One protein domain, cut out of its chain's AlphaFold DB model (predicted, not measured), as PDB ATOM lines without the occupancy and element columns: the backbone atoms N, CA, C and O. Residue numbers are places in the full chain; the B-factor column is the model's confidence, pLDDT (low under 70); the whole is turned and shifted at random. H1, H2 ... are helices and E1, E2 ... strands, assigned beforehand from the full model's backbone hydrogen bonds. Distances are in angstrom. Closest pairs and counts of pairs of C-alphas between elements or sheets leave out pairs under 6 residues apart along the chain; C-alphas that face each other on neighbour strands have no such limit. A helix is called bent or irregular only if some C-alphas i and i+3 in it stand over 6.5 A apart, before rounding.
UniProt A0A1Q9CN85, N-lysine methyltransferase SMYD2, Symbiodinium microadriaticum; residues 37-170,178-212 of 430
ATOM      1  N   SER A  37     -11.760  33.091 -21.407       91.06
ATOM      2  CA  SER A  37     -10.638  32.383 -20.793       91.06
ATOM      3  C   SER A  37     -10.580  32.733 -19.299       91.06
ATOM      4  O   SER A  37     -10.771  33.914 -18.975       91.06
ATOM      5  N   PRO A  38     -10.318  31.766 -18.401       92.56
ATOM      6  CA  PRO A  38     -10.198  32.055 -16.982       92.56
ATOM      7  C   PRO A  38      -9.152  33.141 -16.739       92.56
ATOM      8  O   PRO A  38      -8.186  33.283 -17.495       92.56
ATOM      9  N   SER A  39      -9.330  33.895 -15.666       94.50
ATOM     10  CA  SER A  39      -8.347  34.851 -15.197       94.50
ATOM     11  C   SER A  39      -7.025  34.142 -14.900       94.50
ATOM     12  O   SER A  39      -6.983  32.987 -14.471       94.50
ATOM     13  N   GLU A  40      -5.918  34.858 -15.090       95.81
ATOM     14  CA  GLU A  40      -4.580  34.350 -14.772       95.81
ATOM     15  C   GLU A  40      -4.496  33.861 -13.316       95.81
ATOM     16  O   GLU A  40      -3.918  32.813 -13.037       95.81
ATOM     17  N   LEU A  41      -5.149  34.567 -12.388       94.56
ATOM     18  CA  LEU A  41      -5.192  34.179 -10.981       94.56
ATOM     19  C   LEU A  41      -5.939  32.856 -10.770       94.56
ATOM     20  O   LEU A  41      -5.491  32.025  -9.979       94.56
ATOM     21  N   ALA A  42      -7.055  32.641 -11.467       95.50
ATOM     22  CA  ALA A  42      -7.785  31.383 -11.392       95.50
ATOM     23  C   ALA A  42      -6.999  30.226 -12.014       95.50
ATOM     24  O   ALA A  42      -6.988  29.142 -11.434       95.50
ATOM     25  N   MET A  43      -6.285  30.463 -13.119       96.88
ATOM     26  CA  MET A  43      -5.372  29.479 -13.713       96.88
ATOM     27  C   MET A  43      -4.261  29.079 -12.737       96.88
ATOM     28  O   MET A  43      -4.084  27.893 -12.477       96.88
ATOM     29  N   LEU A  44      -3.572  30.053 -12.133       96.81
ATOM     30  CA  LEU A  44      -2.516  29.799 -11.144       96.81
ATOM     31  C   LEU A  44      -3.049  29.075  -9.900       96.81
ATOM     32  O   LEU A  44      -2.392  28.188  -9.357       96.81
ATOM     33  N   THR A  45      -4.253  29.434  -9.448       96.25
ATOM     34  CA  THR A  45      -4.898  28.772  -8.306       96.25
ATOM     35  C   THR A  45      -5.250  27.325  -8.650       96.25
ATOM     36  O   THR A  45      -4.974  26.424  -7.865       96.25
ATOM     37  N   ALA A  46      -5.819  27.088  -9.833       97.00
ATOM     38  CA  ALA A  46      -6.155  25.757 -10.323       97.00
ATOM     39  C   ALA A  46      -4.905  24.877 -10.495       97.00
ATOM     40  O   ALA A  46      -4.907  23.718 -10.088       97.00
ATOM     41  N   GLU A  47      -3.814  25.439 -11.022       97.06
ATOM     42  CA  GLU A  47      -2.516  24.768 -11.139       97.06
ATOM     43  C   GLU A  47      -1.935  24.406  -9.765       97.06
ATOM     44  O   GLU A  47      -1.499  23.274  -9.563       97.06
ATOM     45  N   HIS A  48      -1.993  25.316  -8.786       97.25
ATOM     46  CA  HIS A  48      -1.540  25.038  -7.419       97.25
ATOM     47  C   HIS A  48      -2.340  23.912  -6.744       97.25
ATOM     48  O   HIS A  48      -1.796  23.163  -5.933       97.25
ATOM     49  N   LEU A  49      -3.622  23.778  -7.094       96.81
ATOM     50  CA  LEU A  49      -4.488  22.686  -6.646       96.81
ATOM     51  C   LEU A  49      -4.274  21.382  -7.436       96.81
ATOM     52  O   LEU A  49      -4.853  20.364  -7.066       96.81
ATOM     53  N   GLY A  50      -3.457  21.395  -8.496       97.50
ATOM     54  CA  GLY A  50      -3.233  20.249  -9.381       97.50
ATOM     55  C   GLY A  50      -4.398  19.951 -10.328       97.50
ATOM     56  O   GLY A  50      -4.427  18.886 -10.934       97.50
ATOM     57  N   GLU A  51      -5.349  20.878 -10.471       97.31
ATOM     58  CA  GLU A  51      -6.615  20.675 -11.183       97.31
ATOM     59  C   GLU A  51      -6.934  21.861 -12.118       97.31
ATOM     60  O   GLU A  51      -7.848  22.643 -11.838       97.31
ATOM     61  N   PRO A  52      -6.225  22.024 -13.258       94.19
ATOM     62  CA  PRO A  52      -6.399  23.165 -14.170       94.19
ATOM     63  C   PRO A  52      -7.837  23.358 -14.676       94.19
ATOM     64  O   PRO A  52      -8.267  24.482 -14.931       94.19
ATOM     65  N   ALA A  53      -8.611  22.271 -14.769       94.75
ATOM     66  CA  ALA A  53     -10.020  22.300 -15.163       94.75
ATOM     67  C   ALA A  53     -10.910  23.107 -14.192       94.75
ATOM     68  O   ALA A  53     -12.010  23.517 -14.561       94.75
ATOM     69  N   LEU A  54     -10.449  23.368 -12.960       96.44
ATOM     70  CA  LEU A  54     -11.179  24.172 -11.979       96.44
ATOM     71  C   LEU A  54     -11.071  25.680 -12.206       96.44
ATOM     72  O   LEU A  54     -11.826  26.412 -11.571       96.44
ATOM     73  N   ALA A  55     -10.204  26.169 -13.097       96.06
ATOM     74  CA  ALA A  55      -9.965  27.605 -13.258       96.06
ATOM     75  C   ALA A  55     -11.259  28.400 -13.534       96.06
ATOM     76  O   ALA A  55     -11.563  29.352 -12.818       96.06
ATOM     77  N   HIS A  56     -12.101  27.951 -14.472       94.31
ATOM     78  CA  HIS A  56     -13.398  28.599 -14.727       94.31
ATOM     79  C   HIS A  56     -14.311  28.609 -13.492       94.31
ATOM     80  O   HIS A  56     -14.960  29.613 -13.204       94.31
ATOM     81  N   ARG A  57     -14.345  27.506 -12.732       95.00
ATOM     82  CA  ARG A  57     -15.164  27.403 -11.513       95.00
ATOM     83  C   ARG A  57     -14.648  28.320 -10.408       95.00
ATOM     84  O   ARG A  57     -15.448  28.870  -9.656       95.00
ATOM     85  N   ILE A  58     -13.332  28.487 -10.299       95.94
ATOM     86  CA  ILE A  58     -12.710  29.399  -9.334       95.94
ATOM     87  C   ILE A  58     -13.118  30.838  -9.641       95.94
ATOM     88  O   ILE A  58     -13.558  31.533  -8.729       95.94
ATOM     89  N   ASP A  59     -13.055  31.266 -10.904       94.50
ATOM     90  CA  ASP A  59     -13.526  32.598 -11.301       94.50
ATOM     91  C   ASP A  59     -15.017  32.788 -11.045       94.50
ATOM     92  O   ASP A  59     -15.433  33.821 -10.524       94.50
ATOM     93  N   GLU A  60     -15.831  31.788 -11.383       92.50
ATOM     94  CA  GLU A  60     -17.269  31.843 -11.159       92.50
ATOM     95  C   GLU A  60     -17.589  32.031  -9.670       92.50
ATOM     96  O   GLU A  60     -18.359  32.921  -9.291       92.50
ATOM     97  N   VAL A  61     -16.964  31.226  -8.807       94.00
ATOM     98  CA  VAL A  61     -17.108  31.342  -7.354       94.00
ATOM     99  C   VAL A  61     -16.582  32.691  -6.879       94.00
ATOM    100  O   VAL A  61     -17.287  33.372  -6.139       94.00
ATOM    101  N   ALA A  62     -15.411  33.136  -7.336       93.25
ATOM    102  CA  ALA A  62     -14.847  34.431  -6.967       93.25
ATOM    103  C   ALA A  62     -15.781  35.592  -7.348       93.25
ATOM    104  O   ALA A  62     -16.030  36.478  -6.531       93.25
ATOM    105  N   ALA A  63     -16.380  35.560  -8.539       90.31
ATOM    106  CA  ALA A  63     -17.345  36.558  -8.993       90.31
ATOM    107  C   ALA A  63     -18.651  36.526  -8.182       90.31
ATOM    108  O   ALA A  63     -19.280  37.569  -7.968       90.31
ATOM    109  N   ARG A  64     -19.092  35.347  -7.726       92.62
ATOM    110  CA  ARG A  64     -20.234  35.216  -6.806       92.62
ATOM    111  C   ARG A  64     -19.886  35.778  -5.427       92.62
ATOM    112  O   ARG A  64     -20.674  36.553  -4.891       92.62
ATOM    113  N   VAL A  65     -18.713  35.456  -4.886       94.00
ATOM    114  CA  VAL A  65     -18.238  35.958  -3.587       94.00
ATOM    115  C   VAL A  65     -18.089  37.476  -3.611       94.00
ATOM    116  O   VAL A  65     -18.621  38.145  -2.733       94.00
ATOM    117  N   ALA A  66     -17.469  38.041  -4.649       91.31
ATOM    118  CA  ALA A  66     -17.257  39.483  -4.771       91.31
ATOM    119  C   ALA A  66     -18.567  40.292  -4.792       91.31
ATOM    120  O   ALA A  66     -18.605  41.417  -4.303       91.31
ATOM    121  N   ARG A  67     -19.652  39.723  -5.335       91.81
ATOM    122  CA  ARG A  67     -20.959  40.397  -5.444       91.81
ATOM    123  C   ARG A  67     -21.886  40.165  -4.252       91.81
ATOM    124  O   ARG A  67     -22.823  40.934  -4.071       91.81
ATOM    125  N   ASN A  68     -21.641  39.118  -3.465       95.25
ATOM    126  CA  ASN A  68     -22.505  38.701  -2.352       95.25
ATOM    127  C   ASN A  68     -21.822  38.779  -0.979       95.25
ATOM    128  O   ASN A  68     -22.459  38.482   0.033       95.25
ATOM    129  N   GLY A  69     -20.538  39.139  -0.941       95.12
ATOM    130  CA  GLY A  69     -19.757  39.316   0.275       95.12
ATOM    131  C   GLY A  69     -20.201  40.539   1.072       95.12
ATOM    132  O   GLY A  69     -20.464  41.606   0.520       95.12
ATOM    133  N   PHE A  70     -20.259  40.375   2.389       94.69
ATOM    134  CA  PHE A  70     -20.528  41.435   3.348       94.69
ATOM    135  C   PHE A  70     -19.272  41.693   4.164       94.69
ATOM    136  O   PHE A  70     -18.787  40.796   4.856       94.69
ATOM    137  N   GLN A  71     -18.801  42.935   4.140       93.12
ATOM    138  CA  GLN A  71     -17.760  43.375   5.053       93.12
ATOM    139  C   GLN A  71     -18.360  43.515   6.454       93.12
ATOM    140  O   GLN A  71     -19.189  44.390   6.699       93.12
ATOM    141  N   VAL A  72     -17.949  42.661   7.382       93.62
ATOM    142  CA  VAL A  72     -18.385  42.684   8.778       93.62
ATOM    143  C   VAL A  72     -17.293  43.260   9.665       93.62
ATOM    144  O   VAL A  72     -16.102  43.042   9.445       93.62
ATOM    145  N   VAL A  73     -17.710  44.003  10.686       90.75
ATOM    146  CA  VAL A  73     -16.813  44.537  11.709       90.75
ATOM    147  C   VAL A  73     -17.339  44.112  13.071       90.75
ATOM    148  O   VAL A  73     -18.465  44.445  13.442       90.75
ATOM    149  N   ASP A  74     -16.509  43.383  13.806       87.69
ATOM    150  CA  ASP A  74     -16.708  43.090  15.212       87.69
ATOM    151  C   ASP A  74     -16.210  44.255  16.057       87.69
ATOM    152  O   ASP A  74     -15.011  44.447  16.260       87.69
ATOM    153  N   LEU A  75     -17.153  45.056  16.543       86.50
ATOM    154  CA  LEU A  75     -16.864  46.144  17.473       86.50
ATOM    155  C   LEU A  75     -16.789  45.667  18.931       86.50
ATOM    156  O   LEU A  75     -16.360  46.434  19.794       86.50
ATOM    157  N   GLU A  76     -17.223  44.438  19.229       86.38
ATOM    158  CA  GLU A  76     -17.149  43.860  20.575       86.38
ATOM    159  C   GLU A  76     -15.759  43.267  20.851       86.38
ATOM    160  O   GLU A  76     -15.303  43.278  22.002       86.38
ATOM    161  N   SER A  77     -15.056  42.801  19.814       85.00
ATOM    162  CA  SER A  77     -13.677  42.336  19.940       85.00
ATOM    163  C   SER A  77     -12.714  43.486  20.264       85.00
ATOM    164  O   SER A  77     -12.886  44.634  19.847       85.00
ATOM    165  N   ARG A  78     -11.660  43.184  21.034       90.31
ATOM    166  CA  ARG A  78     -10.578  44.131  21.343       90.31
ATOM    167  C   ARG A  78      -9.221  43.509  20.992       90.31
ATOM    168  O   ARG A  78      -8.796  42.605  21.713       90.31
ATOM    169  N   PRO A  79      -8.535  43.985  19.935       89.06
ATOM    170  CA  PRO A  79      -8.940  45.075  19.031       89.06
ATOM    171  C   PRO A  79     -10.172  44.718  18.169       89.06
ATOM    172  O   PRO A  79     -10.480  43.528  18.030       89.06
ATOM    173  N   PRO A  80     -10.879  45.717  17.597       90.25
ATOM    174  CA  PRO A  80     -11.936  45.459  16.627       90.25
ATOM    175  C   PRO A  80     -11.413  44.606  15.474       90.25
ATOM    176  O   PRO A  80     -10.341  44.885  14.932       90.25
ATOM    177  N   ALA A  81     -12.157  43.567  15.121       88.38
ATOM    178  CA  ALA A  81     -11.828  42.674  14.021       88.38
ATOM    179  C   ALA A  81     -12.712  43.011  12.822       88.38
ATOM    180  O   ALA A  81     -13.888  43.325  12.978       88.38
ATOM    181  N   ALA A  82     -12.159  42.944  11.619       92.06
ATOM    182  CA  ALA A  82     -12.915  43.099  10.385       92.06
ATOM    183  C   ALA A  82     -12.656  41.897   9.482       92.06
ATOM    184  O   ALA A  82     -11.565  41.325   9.504       92.06
ATOM    185  N   GLY A  83     -13.653  41.523   8.693       92.44
ATOM    186  CA  GLY A  83     -13.537  40.438   7.730       92.44
ATOM    187  C   GLY A  83     -14.673  40.460   6.723       92.44
ATOM    188  O   GLY A  83     -15.626  41.220   6.869       92.44
ATOM    189  N   ASP A  84     -14.569  39.604   5.716       92.88
ATOM    190  CA  ASP A  84     -15.630  39.391   4.740       92.88
ATOM    191  C   ASP A  84     -16.369  38.093   5.059       92.88
ATOM    192  O   ASP A  84     -15.767  37.080   5.422       92.88
ATOM    193  N   ALA A  85     -17.691  38.125   4.946       94.25
ATOM    194  CA  ALA A  85     -18.544  36.985   5.235       94.25
ATOM    195  C   ALA A  85     -19.670  36.855   4.204       94.25
ATOM    196  O   ALA A  85     -20.139  37.838   3.631       94.25
ATOM    197  N   LEU A  86     -20.117  35.620   3.976       95.38
ATOM    198  CA  LEU A  86     -21.217  35.303   3.069       95.38
ATOM    199  C   LEU A  86     -22.459  34.948   3.879       95.38
ATOM    200  O   LEU A  86     -22.441  34.019   4.685       95.38
ATOM    201  N   PHE A  87     -23.552  35.668   3.633       95.62
ATOM    202  CA  PHE A  87     -24.828  35.454   4.310       95.62
ATOM    203  C   PHE A  87     -25.919  35.186   3.283       95.62
ATOM    204  O   PHE A  87     -26.626  36.100   2.867       95.62
ATOM    205  N   HIS A  88     -26.066  33.914   2.911       93.19
ATOM    206  CA  HIS A  88     -26.933  33.471   1.817       93.19
ATOM    207  C   HIS A  88     -28.329  34.117   1.827       93.19
ATOM    208  O   HIS A  88     -28.759  34.660   0.819       93.19
ATOM    209  N   GLN A  89     -29.009  34.136   2.978       94.56
ATOM    210  CA  GLN A  89     -30.363  34.691   3.085       94.56
ATOM    211  C   GLN A  89     -30.430  36.203   2.824       94.56
ATOM    212  O   GLN A  89     -31.386  36.674   2.215       94.56
ATOM    213  N   VAL A  90     -29.431  36.972   3.264       95.75
ATOM    214  CA  VAL A  90     -29.429  38.437   3.100       95.75
ATOM    215  C   VAL A  90     -28.862  38.859   1.749       95.75
ATOM    216  O   VAL A  90     -29.221  39.923   1.254       95.75
ATOM    217  N   SER A  91     -28.078  38.000   1.093       95.44
ATOM    218  CA  SER A  91     -27.657  38.190  -0.300       95.44
ATOM    219  C   SER A  91     -28.831  38.264  -1.290       95.44
ATOM    220  O   SER A  91     -28.665  38.816  -2.372       95.44
ATOM    221  N   PHE A  92     -30.024  37.774  -0.930       95.81
ATOM    222  CA  PHE A  92     -31.234  37.924  -1.750       95.81
ATOM    223  C   PHE A  92     -31.897  39.307  -1.646       95.81
ATOM    224  O   PHE A  92     -32.775  39.623  -2.450       95.81
ATOM    225  N   CYS A  93     -31.538  40.136  -0.659       97.19
ATOM    226  CA  CYS A  93     -32.123  41.469  -0.520       97.19
ATOM    227  C   CYS A  93     -31.555  42.411  -1.576       97.19
ATOM    228  O   CYS A  93     -30.384  42.770  -1.507       97.19
ATOM    229  N   ASN A  94     -32.398  42.892  -2.489       97.69
ATOM    230  CA  ASN A  94     -31.971  43.810  -3.537       97.69
ATOM    231  C   ASN A  94     -31.568  45.194  -3.012       97.69
ATOM    232  O   ASN A  94     -31.954  45.651  -1.929       97.69
ATOM    233  N   HIS A  95     -30.815  45.903  -3.849       96.69
ATOM    234  CA  HIS A  95     -30.372  47.256  -3.565       96.69
ATOM    235  C   HIS A  95     -31.507  48.289  -3.659       96.69
ATOM    236  O   HIS A  95     -32.129  48.468  -4.707       96.69
ATOM    237  N   CYS A  96     -31.637  49.115  -2.625       96.31
ATOM    238  CA  CYS A  96     -32.280  50.424  -2.691       96.31
ATOM    239  C   CYS A  96     -31.350  51.469  -2.057       96.31
ATOM    240  O   CYS A  96     -30.697  51.197  -1.052       96.31
ATOM    241  N   CYS A  97     -31.243  52.668  -2.646       93.62
ATOM    242  CA  CYS A  97     -30.342  53.698  -2.118       93.62
ATOM    243  C   CYS A  97     -30.728  54.058  -0.674       93.62
ATOM    244  O   CYS A  97     -31.915  54.159  -0.378       93.62
ATOM    245  N   ALA A  98     -29.733  54.299   0.188       80.88
ATOM    246  CA  ALA A  98     -29.875  54.391   1.650       80.88
ATOM    247  C   ALA A  98     -31.039  55.253   2.180       80.88
ATOM    248  O   ALA A  98     -31.598  54.938   3.224       80.88
ATOM    249  N   GLY A  99     -31.444  56.310   1.467       81.19
ATOM    250  CA  GLY A  99     -32.599  57.130   1.858       81.19
ATOM    251  C   GLY A  99     -33.969  56.452   1.697       81.19
ATOM    252  O   GLY A  99     -34.961  56.966   2.200       81.19
ATOM    253  N   LEU A 100     -34.048  55.326   0.985       89.75
ATOM    254  CA  LEU A 100     -35.296  54.647   0.620       89.75
ATOM    255  C   LEU A 100     -35.300  53.140   0.915       89.75
ATOM    256  O   LEU A 100     -36.350  52.510   0.771       89.75
ATOM    257  N   SER A 101     -34.164  52.551   1.302       95.12
ATOM    258  CA  SER A 101     -34.108  51.156   1.747       95.12
ATOM    259  C   SER A 101     -34.959  50.964   3.000       95.12
ATOM    260  O   SER A 101     -34.871  51.748   3.948       95.12
ATOM    261  N   ASN A 102     -35.779  49.918   3.007       96.94
ATOM    262  CA  ASN A 102     -36.689  49.605   4.109       96.94
ATOM    263  C   ASN A 102     -36.113  48.592   5.106       96.94
ATOM    264  O   ASN A 102     -36.756  48.307   6.116       96.94
ATOM    265  N   ALA A 103     -34.904  48.090   4.856       97.19
ATOM    266  CA  ALA A 103     -34.148  47.270   5.779       97.19
ATOM    267  C   ALA A 103     -32.682  47.722   5.868       97.19
ATOM    268  O   ALA A 103     -32.116  48.327   4.957       97.19
ATOM    269  N   THR A 104     -32.066  47.412   7.000       95.62
ATOM    270  CA  THR A 104     -30.635  47.549   7.264       95.62
ATOM    271  C   THR A 104     -30.145  46.282   7.946       95.62
ATOM    272  O   THR A 104     -30.939  45.548   8.532       95.62
ATOM    273  N   TRP A 105     -28.849  46.014   7.902       94.75
ATOM    274  CA  TRP A 105     -28.263  44.869   8.582       94.75
ATOM    275  C   TRP A 105     -27.218  45.326   9.597       94.75
ATOM    276  O   TRP A 105     -26.628  46.399   9.498       94.75
ATOM    277  N   THR A 106     -27.029  44.501  10.616       93.00
ATOM    278  CA  THR A 106     -26.000  44.663  11.648       93.00
ATOM    279  C   THR A 106     -25.370  43.306  11.891       93.00
ATOM    280  O   THR A 106     -26.045  42.293  11.732       93.00
ATOM    281  N   TRP A 107     -24.102  43.266  12.279       93.12
ATOM    282  CA  TRP A 107     -23.429  42.023  12.635       93.12
ATOM    283  C   TRP A 107     -22.953  42.086  14.087       93.12
ATOM    284  O   TRP A 107     -22.582  43.149  14.579       93.12
ATOM    285  N   SER A 108     -22.999  40.951  14.778       87.75
ATOM    286  CA  SER A 108     -22.373  40.768  16.091       87.75
ATOM    287  C   SER A 108     -21.919  39.322  16.235       87.75
ATOM    288  O   SER A 108     -22.605  38.421  15.747       87.75
ATOM    289  N   ALA A 109     -20.832  39.079  16.965       86.25
ATOM    290  CA  ALA A 109     -20.322  37.726  17.180       86.25
ATOM    291  C   ALA A 109     -21.364  36.799  17.838       86.25
ATOM    292  O   ALA A 109     -21.423  35.609  17.542       86.25
ATOM    293  N   SER A 110     -22.223  37.347  18.706       88.00
ATOM    294  CA  SER A 110     -23.230  36.573  19.441       88.00
ATOM    295  C   SER A 110     -24.504  36.259  18.649       88.00
ATOM    296  O   SER A 110     -25.139  35.240  18.915       88.00
ATOM    297  N   LYS A 111     -24.908  37.121  17.705       87.31
ATOM    298  CA  LYS A 111     -26.181  36.984  16.961       87.31
ATOM    299  C   LYS A 111     -25.996  36.720  15.470       87.31
ATOM    300  O   LYS A 111     -26.984  36.512  14.774       87.31
ATOM    301  N   GLY A 112     -24.761  36.763  14.976       90.94
ATOM    302  CA  GLY A 112     -24.475  36.774  13.547       90.94
ATOM    303  C   GLY A 112     -25.018  38.034  12.872       90.94
ATOM    304  O   GLY A 112     -25.114  39.101  13.491       90.94
ATOM    305  N   LEU A 113     -25.365  37.905  11.589       94.25
ATOM    306  CA  LEU A 113     -25.979  38.981  10.821       94.25
ATOM    307  C   LEU A 113     -27.477  39.068  11.130       94.25
ATOM    308  O   LEU A 113     -28.228  38.109  10.971       94.25
ATOM    309  N   VAL A 114     -27.914  40.254  11.540       95.00
ATOM    310  CA  VAL A 114     -29.304  40.572  11.853       95.00
ATOM    311  C   VAL A 114     -29.804  41.627  10.879       95.00
ATOM    312  O   VAL A 114     -29.344  42.772  10.914       95.00
ATOM    313  N   LEU A 115     -30.780  41.251  10.055       96.31
ATOM    314  CA  LEU A 115     -31.535  42.159   9.196       96.31
ATOM    315  C   LEU A 115     -32.694  42.781   9.994       96.31
ATOM    316  O   LEU A 115     -33.438  42.082  10.679       96.31
ATOM    317  N   ARG A 116     -32.845  44.103   9.932       96.44
ATOM    318  CA  ARG A 116     -33.878  44.869  10.641       96.44
ATOM    319  C   ARG A 116     -34.592  45.796   9.677       96.44
ATOM    320  O   ARG A 116     -33.942  46.527   8.935       96.44
ATOM    321  N   ALA A 117     -35.917  45.819   9.744       97.31
ATOM    322  CA  ALA A 117     -36.697  46.822   9.039       97.31
ATOM    323  C   ALA A 117     -36.411  48.222   9.620       97.31
ATOM    324  O   ALA A 117     -36.350  48.396  10.838       97.31
ATOM    325  N   THR A 118     -36.222  49.216   8.754       95.94
ATOM    326  CA  THR A 118     -36.004  50.629   9.126       95.94
ATOM    327  C   THR A 118     -37.308  51.423   9.191       95.94
ATOM    328  O   THR A 118     -37.333  52.544   9.693       95.94
ATOM    329  N   ARG A 119     -38.400  50.837   8.695       95.25
ATOM    330  CA  ARG A 119     -39.770  51.355   8.755       95.25
ATOM    331  C   ARG A 119     -40.767  50.199   8.736       95.25
ATOM    332  O   ARG A 119     -40.378  49.052   8.536       95.25
ATOM    333  N   ALA A 120     -42.055  50.499   8.891       96.81
ATOM    334  CA  ALA A 120     -43.100  49.520   8.615       96.81
ATOM    335  C   ALA A 120     -42.996  49.028   7.156       96.81
ATOM    336  O   ALA A 120     -42.840  49.835   6.232       96.81
ATOM    337  N   VAL A 121     -43.064  47.709   6.977       97.12
ATOM    338  CA  VAL A 121     -43.030  47.016   5.682       97.12
ATOM    339  C   VAL A 121     -44.349  46.271   5.538       97.12
ATOM    340  O   VAL A 121     -44.741  45.533   6.442       97.12
ATOM    341  N   SER A 122     -45.058  46.504   4.437       97.44
ATOM    342  CA  SER A 122     -46.350  45.852   4.195       97.44
ATOM    343  C   SER A 122     -46.161  44.416   3.705       97.44
ATOM    344  O   SER A 122     -45.137  44.082   3.113       97.44
ATOM    345  N   SER A 123     -47.162  43.557   3.908       97.56
ATOM    346  CA  SER A 123     -47.129  42.207   3.330       97.56
ATOM    347  C   SER A 123     -47.019  42.278   1.802       97.56
ATOM    348  O   SER A 123     -47.726  43.059   1.164       97.56
ATOM    349  N   GLY A 124     -46.112  41.486   1.226       97.06
ATOM    350  CA  GLY A 124     -45.807  41.493  -0.210       97.06
ATOM    351  C   GLY A 124     -44.893  42.635  -0.672       97.06
ATOM    352  O   GLY A 124     -44.536  42.683  -1.847       97.06
ATOM    353  N   GLU A 125     -44.495  43.547   0.219       97.00
ATOM    354  CA  GLU A 125     -43.496  44.565  -0.088       97.00
ATOM    355  C   GLU A 125     -42.083  43.958  -0.080       97.00
ATOM    356  O   GLU A 125     -41.708  43.222   0.832       97.00
ATOM    357  N   GLU A 126     -41.281  44.281  -1.094       97.38
ATOM    358  CA  GLU A 126     -39.902  43.803  -1.212       97.38
ATOM    359  C   GLU A 126     -39.002  44.380  -0.108       97.38
ATOM    360  O   GLU A 126     -38.970  45.593   0.117       97.38
ATOM    361  N   LEU A 127     -38.217  43.521   0.549       97.50
ATOM    362  CA  LEU A 127     -37.162  43.948   1.465       97.50
ATOM    363  C   LEU A 127     -35.919  44.369   0.683       97.50
ATOM    364  O   LEU A 127     -35.369  43.600  -0.104       97.50
ATOM    365  N   THR A 128     -35.449  45.584   0.943       98.00
ATOM    366  CA  THR A 128     -34.312  46.189   0.247       98.00
ATOM    367  C   THR A 128     -33.299  46.756   1.231       98.00
ATOM    368  O   THR A 128     -33.665  47.350   2.249       98.00
ATOM    369  N   ILE A 129     -32.017  46.616   0.898       97.12
ATOM    370  CA  ILE A 129     -30.882  47.147   1.666       97.12
ATOM    371  C   ILE A 129     -30.049  48.099   0.803       97.12
ATOM    372  O   ILE A 129     -30.132  48.075  -0.422       97.12
ATOM    373  N   SER A 130     -29.206  48.933   1.413       95.81
ATOM    374  CA  SER A 130     -28.232  49.728   0.657       95.81
ATOM    375  C   SER A 130     -26.895  48.998   0.558       95.81
ATOM    376  O   SER A 130     -26.192  48.853   1.550       95.81
ATOM    377  N   TYR A 131     -26.517  48.596  -0.656       95.75
ATOM    378  CA  TYR A 131     -25.182  48.033  -0.948       95.75
ATOM    379  C   TYR A 131     -24.047  49.056  -0.827       95.75
ATOM    380  O   TYR A 131     -22.880  48.694  -0.754       95.75
ATOM    381  N   ILE A 132     -24.380  50.348  -0.840       92.81
ATOM    382  CA  ILE A 132     -23.411  51.432  -0.693       92.81
ATOM    383  C   ILE A 132     -23.542  52.024   0.705       92.81
ATOM    384  O   ILE A 132     -24.615  52.493   1.094       92.81
ATOM    385  N   GLY A 133     -22.447  51.976   1.458       87.62
ATOM    386  CA  GLY A 133     -22.315  52.649   2.746       87.62
ATOM    387  C   GLY A 133     -21.966  54.128   2.589       87.62
ATOM    388  O   GLY A 133     -21.759  54.633   1.482       87.62
ATOM    389  N   LYS A 134     -21.869  54.838   3.714       84.38
ATOM    390  CA  LYS A 134     -21.335  56.204   3.732       84.38
ATOM    391  C   LYS A 134     -19.830  56.198   3.418       84.38
ATOM    392  O   LYS A 134     -19.149  55.249   3.788       84.38
ATOM    393  N   PRO A 135     -19.300  57.236   2.748       83.81
ATOM    394  CA  PRO A 135     -20.016  58.393   2.194       83.81
ATOM    395  C   PRO A 135     -20.617  58.138   0.795       83.81
ATOM    396  O   PRO A 135     -21.269  59.017   0.239       83.81
ATOM    397  N   TRP A 136     -20.414  56.956   0.203       82.62
ATOM    398  CA  TRP A 136     -20.814  56.640  -1.177       82.62
ATOM    399  C   TRP A 136     -22.326  56.734  -1.418       82.62
ATOM    400  O   TRP A 136     -22.759  57.135  -2.501       82.62
ATOM    401  N   CYS A 137     -23.141  56.419  -0.409       85.25
ATOM    402  CA  CYS A 137     -24.593  56.580  -0.483       85.25
ATOM    403  C   CYS A 137     -25.047  58.038  -0.637       85.25
ATOM    404  O   CYS A 137     -26.111  58.273  -1.213       85.25
ATOM    405  N   ASP A 138     -24.233  58.996  -0.187       82.94
ATOM    406  CA  ASP A 138     -24.540  60.430  -0.199       82.94
ATOM    407  C   ASP A 138     -24.060  61.113  -1.495       82.94
ATOM    408  O   ASP A 138     -24.264  62.311  -1.704       82.94
ATOM    409  N   LEU A 139     -23.428  60.360  -2.402       85.69
ATOM    410  CA  LEU A 139     -22.995  60.883  -3.695       85.69
ATOM    411  C   LEU A 139     -24.169  61.199  -4.612       85.69
ATOM    412  O   LEU A 139     -25.257  60.637  -4.492       85.69
ATOM    413  N   ALA A 140     -23.920  62.059  -5.601       88.25
ATOM    414  CA  ALA A 140     -24.888  62.370  -6.643       88.25
ATOM    415  C   ALA A 140     -25.310  61.110  -7.426       88.25
ATOM    416  O   ALA A 140     -24.545  60.158  -7.592       88.25
ATOM    417  N   ARG A 141     -26.535  61.121  -7.967       89.88
ATOM    418  CA  ARG A 141     -27.123  60.003  -8.730       89.88
ATOM    419  C   ARG A 141     -26.179  59.391  -9.786       89.88
ATOM    420  O   ARG A 141     -26.095  58.160  -9.811       89.88
ATOM    421  N   PRO A 142     -25.488  60.168 -10.651       90.50
ATOM    422  CA  PRO A 142     -24.603  59.591 -11.667       90.50
ATOM    423  C   PRO A 142     -23.466  58.774 -11.050       90.50
ATOM    424  O   PRO A 142     -23.208  57.657 -11.488       90.50
ATOM    425  N   ALA A 143     -22.863  59.284  -9.974       90.62
ATOM    426  CA  ALA A 143     -21.802  58.609  -9.238       90.62
ATOM    427  C   ALA A 143     -22.287  57.298  -8.601       90.62
ATOM    428  O   ALA A 143     -21.649  56.263  -8.778       90.62
ATOM    429  N   ARG A 144     -23.454  57.305  -7.935       93.00
ATOM    430  CA  ARG A 144     -24.024  56.080  -7.342       93.00
ATOM    431  C   ARG A 144     -24.313  55.015  -8.398       93.00
ATOM    432  O   ARG A 144     -23.981  53.853  -8.204       93.00
ATOM    433  N   ARG A 145     -24.911  55.399  -9.532       92.75
ATOM    434  CA  ARG A 145     -25.199  54.465 -10.634       92.75
ATOM    435  C   ARG A 145     -23.931  53.917 -11.274       92.75
ATOM    436  O   ARG A 145     -23.885  52.722 -11.534       92.75
ATOM    437  N   ARG A 146     -22.919  54.762 -11.494       93.06
ATOM    438  CA  ARG A 146     -21.611  54.328 -12.003       93.06
ATOM    439  C   ARG A 146     -20.988  53.302 -11.061       93.06
ATOM    440  O   ARG A 146     -20.613  52.230 -11.517       93.06
ATOM    441  N   TYR A 147     -20.979  53.581  -9.757       92.62
ATOM    442  CA  TYR A 147     -20.468  52.656  -8.747       92.62
ATOM    443  C   TYR A 147     -21.218  51.315  -8.751       92.62
ATOM    444  O   TYR A 147     -20.592  50.260  -8.798       92.62
ATOM    445  N   LEU A 148     -22.555  51.338  -8.748       94.56
ATOM    446  CA  LEU A 148     -23.362  50.112  -8.756       94.56
ATOM    447  C   LEU A 148     -23.192  49.309 -10.049       94.56
ATOM    448  O   LEU A 148     -23.089  48.087  -9.992       94.56
ATOM    449  N   LYS A 149     -23.089  49.974 -11.203       94.31
ATOM    450  CA  LYS A 149     -22.839  49.296 -12.479       94.31
ATOM    451  C   LYS A 149     -21.447  48.666 -12.514       94.31
ATOM    452  O   LYS A 149     -21.314  47.559 -13.009       94.31
ATOM    453  N   GLN A 150     -20.434  49.324 -11.955       91.81
ATOM    454  CA  GLN A 150     -19.069  48.794 -11.920       91.81
ATOM    455  C   GLN A 150     -18.906  47.614 -10.951       91.81
ATOM    456  O   GLN A 150     -18.250  46.643 -11.300       91.81
ATOM    457  N   ASN A 151     -19.505  47.677  -9.757       91.00
ATOM    458  CA  ASN A 151     -19.281  46.669  -8.709       91.00
ATOM    459  C   ASN A 151     -20.331  45.546  -8.705       91.00
ATOM    460  O   ASN A 151     -20.040  44.431  -8.285       91.00
ATOM    461  N   PHE A 152     -21.550  45.823  -9.176       93.06
ATOM    462  CA  PHE A 152     -22.684  44.891  -9.112       93.06
ATOM    463  C   PHE A 152     -23.366  44.665 -10.471       93.06
ATOM    464  O   PHE A 152     -24.363  43.954 -10.548       93.06
ATOM    465  N   ASN A 153     -22.852  45.264 -11.547       93.38
ATOM    466  CA  ASN A 153     -23.337  45.113 -12.923       93.38
ATOM    467  C   ASN A 153     -24.811  45.500 -13.192       93.38
ATOM    468  O   ASN A 153     -25.353  45.168 -14.243       93.38
ATOM    469  N   PHE A 154     -25.458  46.294 -12.332       95.62
ATOM    470  CA  PHE A 154     -26.837  46.760 -12.561       95.62
ATOM    471  C   PHE A 154     -26.978  48.288 -12.493       95.62
ATOM    472  O   PHE A 154     -26.118  49.005 -11.979       95.62
ATOM    473  N   VAL A 155     -28.099  48.806 -13.003       95.44
ATOM    474  CA  VAL A 155     -28.466  50.228 -12.901       95.44
ATOM    475  C   VAL A 155     -29.631  50.382 -11.929       95.44
ATOM    476  O   VAL A 155     -30.720  49.872 -12.161       95.44
ATOM    477  N   CYS A 156     -29.426  51.128 -10.841       95.62
ATOM    478  CA  CYS A 156     -30.467  51.350  -9.838       95.62
ATOM    479  C   CYS A 156     -31.620  52.227 -10.366       95.62
ATOM    480  O   CYS A 156     -31.412  53.364 -10.825       95.62
ATOM    481  N   LEU A 157     -32.846  51.712 -10.221       95.25
ATOM    482  CA  LEU A 157     -34.109  52.350 -10.610       95.25
ATOM    483  C   LEU A 157     -35.003  52.709  -9.408       95.25
ATOM    484  O   LEU A 157     -36.198  52.936  -9.573       95.25
ATOM    485  N   CYS A 158     -34.452  52.798  -8.191       94.62
ATOM    486  CA  CYS A 158     -35.228  53.268  -7.038       94.62
ATOM    487  C   CYS A 158     -35.729  54.714  -7.241       94.62
ATOM    488  O   CYS A 158     -35.183  55.460  -8.063       94.62
ATOM    489  N   LYS A 159     -36.722  55.152  -6.452       91.38
ATOM    490  CA  LYS A 159     -37.323  56.495  -6.593       91.38
ATOM    491  C   LYS A 159     -36.284  57.623  -6.522       91.38
ATOM    492  O   LYS A 159     -36.359  58.534  -7.333       91.38
ATOM    493  N   ALA A 160     -35.262  57.507  -5.669       88.75
ATOM    494  CA  ALA A 160     -34.168  58.483  -5.556       88.75
ATOM    495  C   ALA A 160     -33.234  58.526  -6.783       88.75
ATOM    496  O   ALA A 160     -32.465  59.471  -6.956       88.75
ATOM    497  N   CYS A 161     -33.245  57.484  -7.619       90.31
ATOM    498  CA  CYS A 161     -32.472  57.412  -8.857       90.31
ATOM    499  C   CYS A 161     -33.317  57.713 -10.101       90.31
ATOM    500  O   CYS A 161     -32.755  58.142 -11.105       90.31
ATOM    501  N   VAL A 162     -34.631  57.485 -10.068       89.38
ATOM    502  CA  VAL A 162     -35.542  57.813 -11.177       89.38
ATOM    503  C   VAL A 162     -35.971  59.272 -11.108       89.38
ATOM    504  O   VAL A 162     -35.869  59.979 -12.107       89.38
ATOM    505  N   ASN A 163     -36.375  59.732  -9.927       82.50
ATOM    506  CA  ASN A 163     -36.809  61.096  -9.692       82.50
ATOM    507  C   ASN A 163     -35.792  61.797  -8.768       82.50
ATOM    508  O   ASN A 163     -35.814  61.565  -7.556       82.50
ATOM    509  N   PRO A 164     -34.863  62.603  -9.318       62.19
ATOM    510  CA  PRO A 164     -33.836  63.275  -8.521       62.19
ATOM    511  C   PRO A 164     -34.443  64.210  -7.465       62.19
ATOM    512  O   PRO A 164     -33.848  64.370  -6.400       62.19
ATOM    513  N   ASP A 165     -35.653  64.716  -7.708       60.50
ATOM    514  CA  ASP A 165     -36.376  65.602  -6.798       60.50
ATOM    515  C   ASP A 165     -37.175  64.835  -5.734       60.50
ATOM    516  O   ASP A 165     -37.608  65.425  -4.757       60.50
ATOM    517  N   ALA A 166     -37.355  63.513  -5.863       53.41
ATOM    518  CA  ALA A 166     -38.057  62.694  -4.863       53.41
ATOM    519  C   ALA A 166     -37.154  62.220  -3.712       53.41
ATOM    520  O   ALA A 166     -37.640  61.647  -2.736       53.41
ATOM    521  N   ALA A 167     -35.837  62.427  -3.811       51.41
ATOM    522  CA  ALA A 167     -34.898  62.116  -2.731       51.41
ATOM    523  C   ALA A 167     -35.039  63.068  -1.521       51.41
ATOM    524  O   ALA A 167     -34.466  62.805  -0.467       51.41
ATOM    525  N   THR A 168     -35.829  64.141  -1.647       46.03
ATOM    526  CA  THR A 168     -36.097  65.164  -0.622       46.03
ATOM    527  C   THR A 168     -37.372  64.893   0.188       46.03
ATOM    528  O   THR A 168     -38.017  65.806   0.690       46.03
ATOM    529  N   GLY A 169     -37.707  63.621   0.434       42.59
ATOM    530  CA  GLY A 169     -38.621  63.264   1.535       42.59
ATOM    531  C   GLY A 169     -38.107  63.699   2.924       42.59
ATOM    532  O   GLY A 169     -38.821  63.587   3.914       42.59
ATOM    533  N   VAL A 170     -36.873  64.211   2.990       43.19
ATOM    534  CA  VAL A 170     -36.366  65.079   4.054       43.19
ATOM    535  C   VAL A 170     -36.699  66.523   3.668       43.19
ATOM    536  O   VAL A 170     -36.286  66.957   2.597       43.19
ATOM    537  N   LYS A 178     -22.396  73.440   0.145       48.66
ATOM    538  CA  LYS A 178     -21.524  73.817  -0.983       48.66
ATOM    539  C   LYS A 178     -20.448  72.756  -1.063       48.66
ATOM    540  O   LYS A 178     -19.698  72.654  -0.089       48.66
ATOM    541  N   ALA A 179     -20.481  71.937  -2.124       49.62
ATOM    542  CA  ALA A 179     -19.699  70.711  -2.193       49.62
ATOM    543  C   ALA A 179     -18.307  71.055  -1.694       49.62
ATOM    544  O   ALA A 179     -17.631  71.911  -2.279       49.62
ATOM    545  N   ASN A 180     -17.930  70.508  -0.536       60.94
ATOM    546  CA  ASN A 180     -16.616  70.819  -0.011       60.94
ATOM    547  C   ASN A 180     -15.605  70.393  -1.084       60.94
ATOM    548  O   ASN A 180     -15.900  69.553  -1.942       60.94
ATOM    549  N   LYS A 181     -14.426  71.016  -1.100       68.94
ATOM    550  CA  LYS A 181     -13.450  70.819  -2.182       68.94
ATOM    551  C   LYS A 181     -13.216  69.328  -2.493       68.94
ATOM    552  O   LYS A 181     -13.034  68.977  -3.650       68.94
ATOM    553  N   LEU A 182     -13.317  68.458  -1.481       60.84
ATOM    554  CA  LEU A 182     -13.251  67.004  -1.621       60.84
ATOM    555  C   LEU A 182     -14.436  66.399  -2.395       60.84
ATOM    556  O   LEU A 182     -14.207  65.654  -3.341       60.84
ATOM    557  N   GLN A 183     -15.684  66.722  -2.046       61.75
ATOM    558  CA  GLN A 183     -16.870  66.231  -2.754       61.75
ATOM    559  C   GLN A 183     -16.896  66.708  -4.214       61.75
ATOM    560  O   GLN A 183     -17.259  65.936  -5.100       61.75
ATOM    561  N   GLY A 184     -16.450  67.941  -4.477       67.88
ATOM    562  CA  GLY A 184     -16.287  68.467  -5.837       67.88
ATOM    563  C   GLY A 184     -15.201  67.740  -6.640       67.88
ATOM    564  O   GLY A 184     -15.429  67.386  -7.793       67.88
ATOM    565  N   LEU A 185     -14.044  67.458  -6.027       70.06
ATOM    566  CA  LEU A 185     -12.966  66.683  -6.657       70.06
ATOM    567  C   LEU A 185     -13.370  65.226  -6.917       70.06
ATOM    568  O   LEU A 185     -13.065  64.697  -7.983       70.06
ATOM    569  N   LEU A 186     -14.086  64.593  -5.983       65.19
ATOM    570  CA  LEU A 186     -14.588  63.229  -6.143       65.19
ATOM    571  C   LEU A 186     -15.643  63.158  -7.252       65.19
ATOM    572  O   LEU A 186     -15.587  62.263  -8.090       65.19
ATOM    573  N   LEU A 187     -16.576  64.118  -7.290       62.28
ATOM    574  CA  LEU A 187     -17.567  64.206  -8.358       62.28
ATOM    575  C   LEU A 187     -16.880  64.380  -9.713       62.28
ATOM    576  O   LEU A 187     -17.184  63.620 -10.622       62.28
ATOM    577  N   LYS A 188     -15.905  65.294  -9.811       72.25
ATOM    578  CA  LYS A 188     -15.113  65.525 -11.024       72.25
ATOM    579  C   LYS A 188     -14.392  64.260 -11.489       72.25
ATOM    580  O   LYS A 188     -14.516  63.878 -12.647       72.25
ATOM    581  N   TRP A 189     -13.699  63.566 -10.584       70.06
ATOM    582  CA  TRP A 189     -13.031  62.299 -10.891       70.06
ATOM    583  C   TRP A 189     -14.026  61.234 -11.383       70.06
ATOM    584  O   TRP A 189     -13.773  60.563 -12.379       70.06
ATOM    585  N   LEU A 190     -15.197  61.126 -10.750       59.28
ATOM    586  CA  LEU A 190     -16.230  60.155 -11.121       59.28
ATOM    587  C   LEU A 190     -16.984  60.500 -12.412       59.28
ATOM    588  O   LEU A 190     -17.523  59.588 -13.042       59.28
ATOM    589  N   THR A 191     -17.077  61.771 -12.805       64.00
ATOM    590  CA  THR A 191     -17.774  62.190 -14.032       64.00
ATOM    591  C   THR A 191     -16.844  62.285 -15.232       64.00
ATOM    592  O   THR A 191     -17.263  61.959 -16.335       64.00
ATOM    593  N   GLU A 192     -15.596  62.701 -15.023       59.50
ATOM    594  CA  GLU A 192     -14.635  62.982 -16.096       59.50
ATOM    595  C   GLU A 192     -13.632  61.846 -16.336       59.50
ATOM    596  O   GLU A 192     -12.874  61.920 -17.298       59.50
ATOM    597  N   ALA A 193     -13.605  60.789 -15.509       52.66
ATOM    598  CA  ALA A 193     -12.727  59.647 -15.764       52.66
ATOM    599  C   ALA A 193     -13.054  59.020 -17.138       52.66
ATOM    600  O   ALA A 193     -14.169  58.489 -17.286       52.66
ATOM    601  N   PRO A 194     -12.114  59.067 -18.110       46.91
ATOM    602  CA  PRO A 194     -12.341  58.615 -19.477       46.91
ATOM    603  C   PRO A 194     -12.681  57.126 -19.496       46.91
ATOM    604  O   PRO A 194     -12.142  56.342 -18.709       46.91
ATOM    605  N   ALA A 195     -13.597  56.749 -20.388       50.78
ATOM    606  CA  ALA A 195     -14.110  55.383 -20.504       50.78
ATOM    607  C   ALA A 195     -12.988  54.340 -20.706       50.78
ATOM    608  O   ALA A 195     -13.066  53.247 -20.152       50.78
ATOM    609  N   GLU A 196     -11.897  54.715 -21.382       44.25
ATOM    610  CA  GLU A 196     -10.752  53.841 -21.689       44.25
ATOM    611  C   GLU A 196      -9.922  53.411 -20.466       44.25
ATOM    612  O   GLU A 196      -9.307  52.350 -20.488       44.25
ATOM    613  N   ILE A 197      -9.926  54.164 -19.355       47.31
ATOM    614  CA  ILE A 197      -9.218  53.745 -18.124       47.31
ATOM    615  C   ILE A 197      -9.987  52.621 -17.397       47.31
ATOM    616  O   ILE A 197      -9.428  51.916 -16.557       47.31
ATOM    617  N   VAL A 198     -11.272  52.432 -17.718       45.22
ATOM    618  CA  VAL A 198     -12.202  51.579 -16.965       45.22
ATOM    619  C   VAL A 198     -12.349  50.182 -17.568       45.22
ATOM    620  O   VAL A 198     -12.518  49.231 -16.808       45.22
ATOM    621  N   GLU A 199     -12.225  50.024 -18.890       40.62
ATOM    622  CA  GLU A 199     -12.312  48.699 -19.531       40.62
ATOM    623  C   GLU A 199     -11.173  47.756 -19.120       40.62
ATOM    624  O   GLU A 199     -11.357  46.543 -19.110       40.62
ATOM    625  N   GLN A 200     -10.018  48.281 -18.696       37.66
ATOM    626  CA  GLN A 200      -8.860  47.437 -18.398       37.66
ATOM    627  C   GLN A 200      -8.741  46.942 -16.949       37.66
ATOM    628  O   GLN A 200      -7.847  46.138 -16.692       37.66
ATOM    629  N   ARG A 201      -9.548  47.390 -15.968       41.94
ATOM    630  CA  ARG A 201      -9.291  47.023 -14.549       41.94
ATOM    631  C   ARG A 201     -10.521  46.860 -13.636       41.94
ATOM    632  O   ARG A 201     -10.643  47.594 -12.658       41.94
ATOM    633  N   PRO A 202     -11.348  45.814 -13.814       41.28
ATOM    634  CA  PRO A 202     -12.151  45.261 -12.715       41.28
ATOM    635  C   PRO A 202     -11.281  44.581 -11.632       41.28
ATOM    636  O   PRO A 202     -11.702  44.415 -10.491       41.28
ATOM    637  N   PHE A 203     -10.040  44.203 -11.969       43.00
ATOM    638  CA  PHE A 203      -9.219  43.261 -11.192       43.00
ATOM    639  C   PHE A 203      -8.264  43.865 -10.151       43.00
ATOM    640  O   PHE A 203      -7.666  43.124  -9.369       43.00
ATOM    641  N   GLN A 204      -8.120  45.192 -10.068       38.88
ATOM    642  CA  GLN A 204      -7.185  45.784  -9.098       38.88
ATOM    643  C   GLN A 204      -7.603  45.579  -7.636       38.88
ATOM    644  O   GLN A 204      -6.738  45.561  -6.761       38.88
ATOM    645  N   PHE A 205      -8.891  45.350  -7.365       39.25
ATOM    646  CA  PHE A 205      -9.355  45.046  -6.011       39.25
ATOM    647  C   PHE A 205      -8.881  43.656  -5.541       39.25
ATOM    648  O   PHE A 205      -8.407  43.528  -4.416       39.25
ATOM    649  N   LEU A 206      -8.885  42.649  -6.427       39.16
ATOM    650  CA  LEU A 206      -8.352  41.301  -6.160       39.16
ATOM    651  C   LEU A 206      -6.820  41.279  -6.070       39.16
ATOM    652  O   LEU A 206      -6.260  40.575  -5.232       39.16
ATOM    653  N   GLN A 207      -6.127  42.089  -6.874       32.12
ATOM    654  CA  GLN A 207      -4.663  42.155  -6.844       32.12
ATOM    655  C   GLN A 207      -4.137  42.779  -5.539       32.12
ATOM    656  O   GLN A 207      -3.141  42.316  -4.984       32.12
ATOM    657  N   CYS A 208      -4.841  43.773  -4.984       34.09
ATOM    658  CA  CYS A 208      -4.560  44.281  -3.638       34.09
ATOM    659  C   CYS A 208      -4.888  43.256  -2.536       34.09
ATOM    660  O   CYS A 208      -4.207  43.252  -1.513       34.09
ATOM    661  N   TYR A 209      -5.864  42.372  -2.766       38.28
ATOM    662  CA  TYR A 209      -6.292  41.319  -1.837       38.28
ATOM    663  C   TYR A 209      -5.304  40.135  -1.768       38.28
ATOM    664  O   TYR A 209      -5.042  39.605  -0.693       38.28
ATOM    665  N   ALA A 210      -4.680  39.754  -2.890       37.53
ATOM    666  CA  ALA A 210      -3.617  38.740  -2.914       37.53
ATOM    667  C   ALA A 210      -2.283  39.252  -2.324       37.53
ATOM    668  O   ALA A 210      -1.488  38.486  -1.787       37.53
ATOM    669  N   LEU A 211      -2.036  40.567  -2.387       34.28
ATOM    670  CA  LEU A 211      -0.832  41.213  -1.840       34.28
ATOM    671  C   LEU A 211      -0.934  41.570  -0.343       34.28
ATOM    672  O   LEU A 211       0.073  41.990   0.250       34.28
ATOM    673  N   SER A 212      -2.120  41.455   0.263       36.62
ATOM    674  CA  SER A 212      -2.377  41.758   1.680       36.62
ATOM    675  C   SER A 212      -2.440  40.511   2.575       36.62
ATOM    676  O   SER A 212      -2.221  40.636   3.777       36.62
TER     677      SER A 212
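What this domain is: This is residues 37 to 170 and 178 to 212 of the 430 residues of the protein "N-lysine methyltransferase SMYD2" of Symbiodinium microadriaticum (UniProt A0A1Q9CN85). Two small strand hairpins, E1 with E2 and E3 with E4, lie next to each other at one side of a loose body; from E1's beginning H2 reaches away to a far end, where H1 folds back on it at a corner. A long link leads from E4 to H4, near the body's middle, with H7 at one end of H4, the short H5 and H6 close to that same end, and a thin tail, of which residues 192 to 197 stand free, running on from H7 to H8. The 169 printed residues hold eight named helices and four named strands, in the order H1 H2 E1 E2 H3 E3 E4 H4 H5 H6 H7 H8; both two-stranded sheets are antiparallel and the class is mixed. The whole is only just loose, close to compact, with a radius of gyration of the C-alphas of 18.8 A and spans of 57 by 45 by 38 A.

How they stand to each other: Start at H1, residues 40 to 48, which touches residues 52 to 59 of H2, residues 52 to 68, at a steep tilt of 56 degrees, opposite ways; the closest C-alphas, of Ala 46 and Pro 52, are 4.6 A apart. E1, residues 69 to 74, and E2, residues 81 to 86, form a hairpin, with N 72 and O 83 2.8 A apart. After H3, residues 88 to 91, find the hairpin of E3, residues 103 to 108, and E4, residues 112 to 117, with N 106 and O 114 2.9 A apart. The closest C-alphas of E1 and E3, of Asp 74 and Ser 108, are 6.2 A apart. Residues 94 to 95 pair with residues 128 to 129, parallel. H4, residues 141 to 152, and H2 are close but not clearly touching, with C-alphas 67 and 152 6.1 A apart. H5, residues 159 to 162, and H6, residues 164 to 168, touch only at the corner, closest at the C-alphas of Ala 160 and Ala 167, 4.7 A. H7, residues 181 to 192, touches H4 at a steep tilt of 63 degrees, the same way, closest at the C-alphas of Ala 143 and Leu 190, 6.1 A. H8, residues 204 to 210, touches no helix. Every O i to N i+4 pair is within hydrogen-bond range in H1, H4, H7 and H8, against 11 of 13 in H2 and 0 of 1 in H6, where 0 of 2 O i to N i+3 pairs are; H3 and H5 are too short for an O i to N i+4 pair.

Where its parts are: Find C-alpha 40 at (-4.580, 34.350, -14.772), where H1 begins its 12.2 A. H2 spans 25.3 A to C-alpha 68 at (-22.505, 38.701, -2.352) and is irregular, with C-alphas 53 and 56 7.2 A apart. E1, E2, E3 and E4 measure 15.7, 16.2, 16.9 and 16.5 A, H4 15.8 A and H7 16.0 A. H8 ends at C-alpha 210, (-3.617, 38.740, -2.914).

The domain as a whole: The C-alphas farthest apart, of Gly 50 and Val 170, are 57.3 A apart. Residues 171 to 177 are not printed, and C-alphas 170 and 178 are 17.9 A apart across that cut. The links H3 to E3, E4 to H4 and H7 to H8 are long, and residues 192 to 197 stand free. The mean pLDDT of the printed part is 82.4; residues 164 to 170, 178 to 184, 186 to 187 and 190 to 212 are under 70.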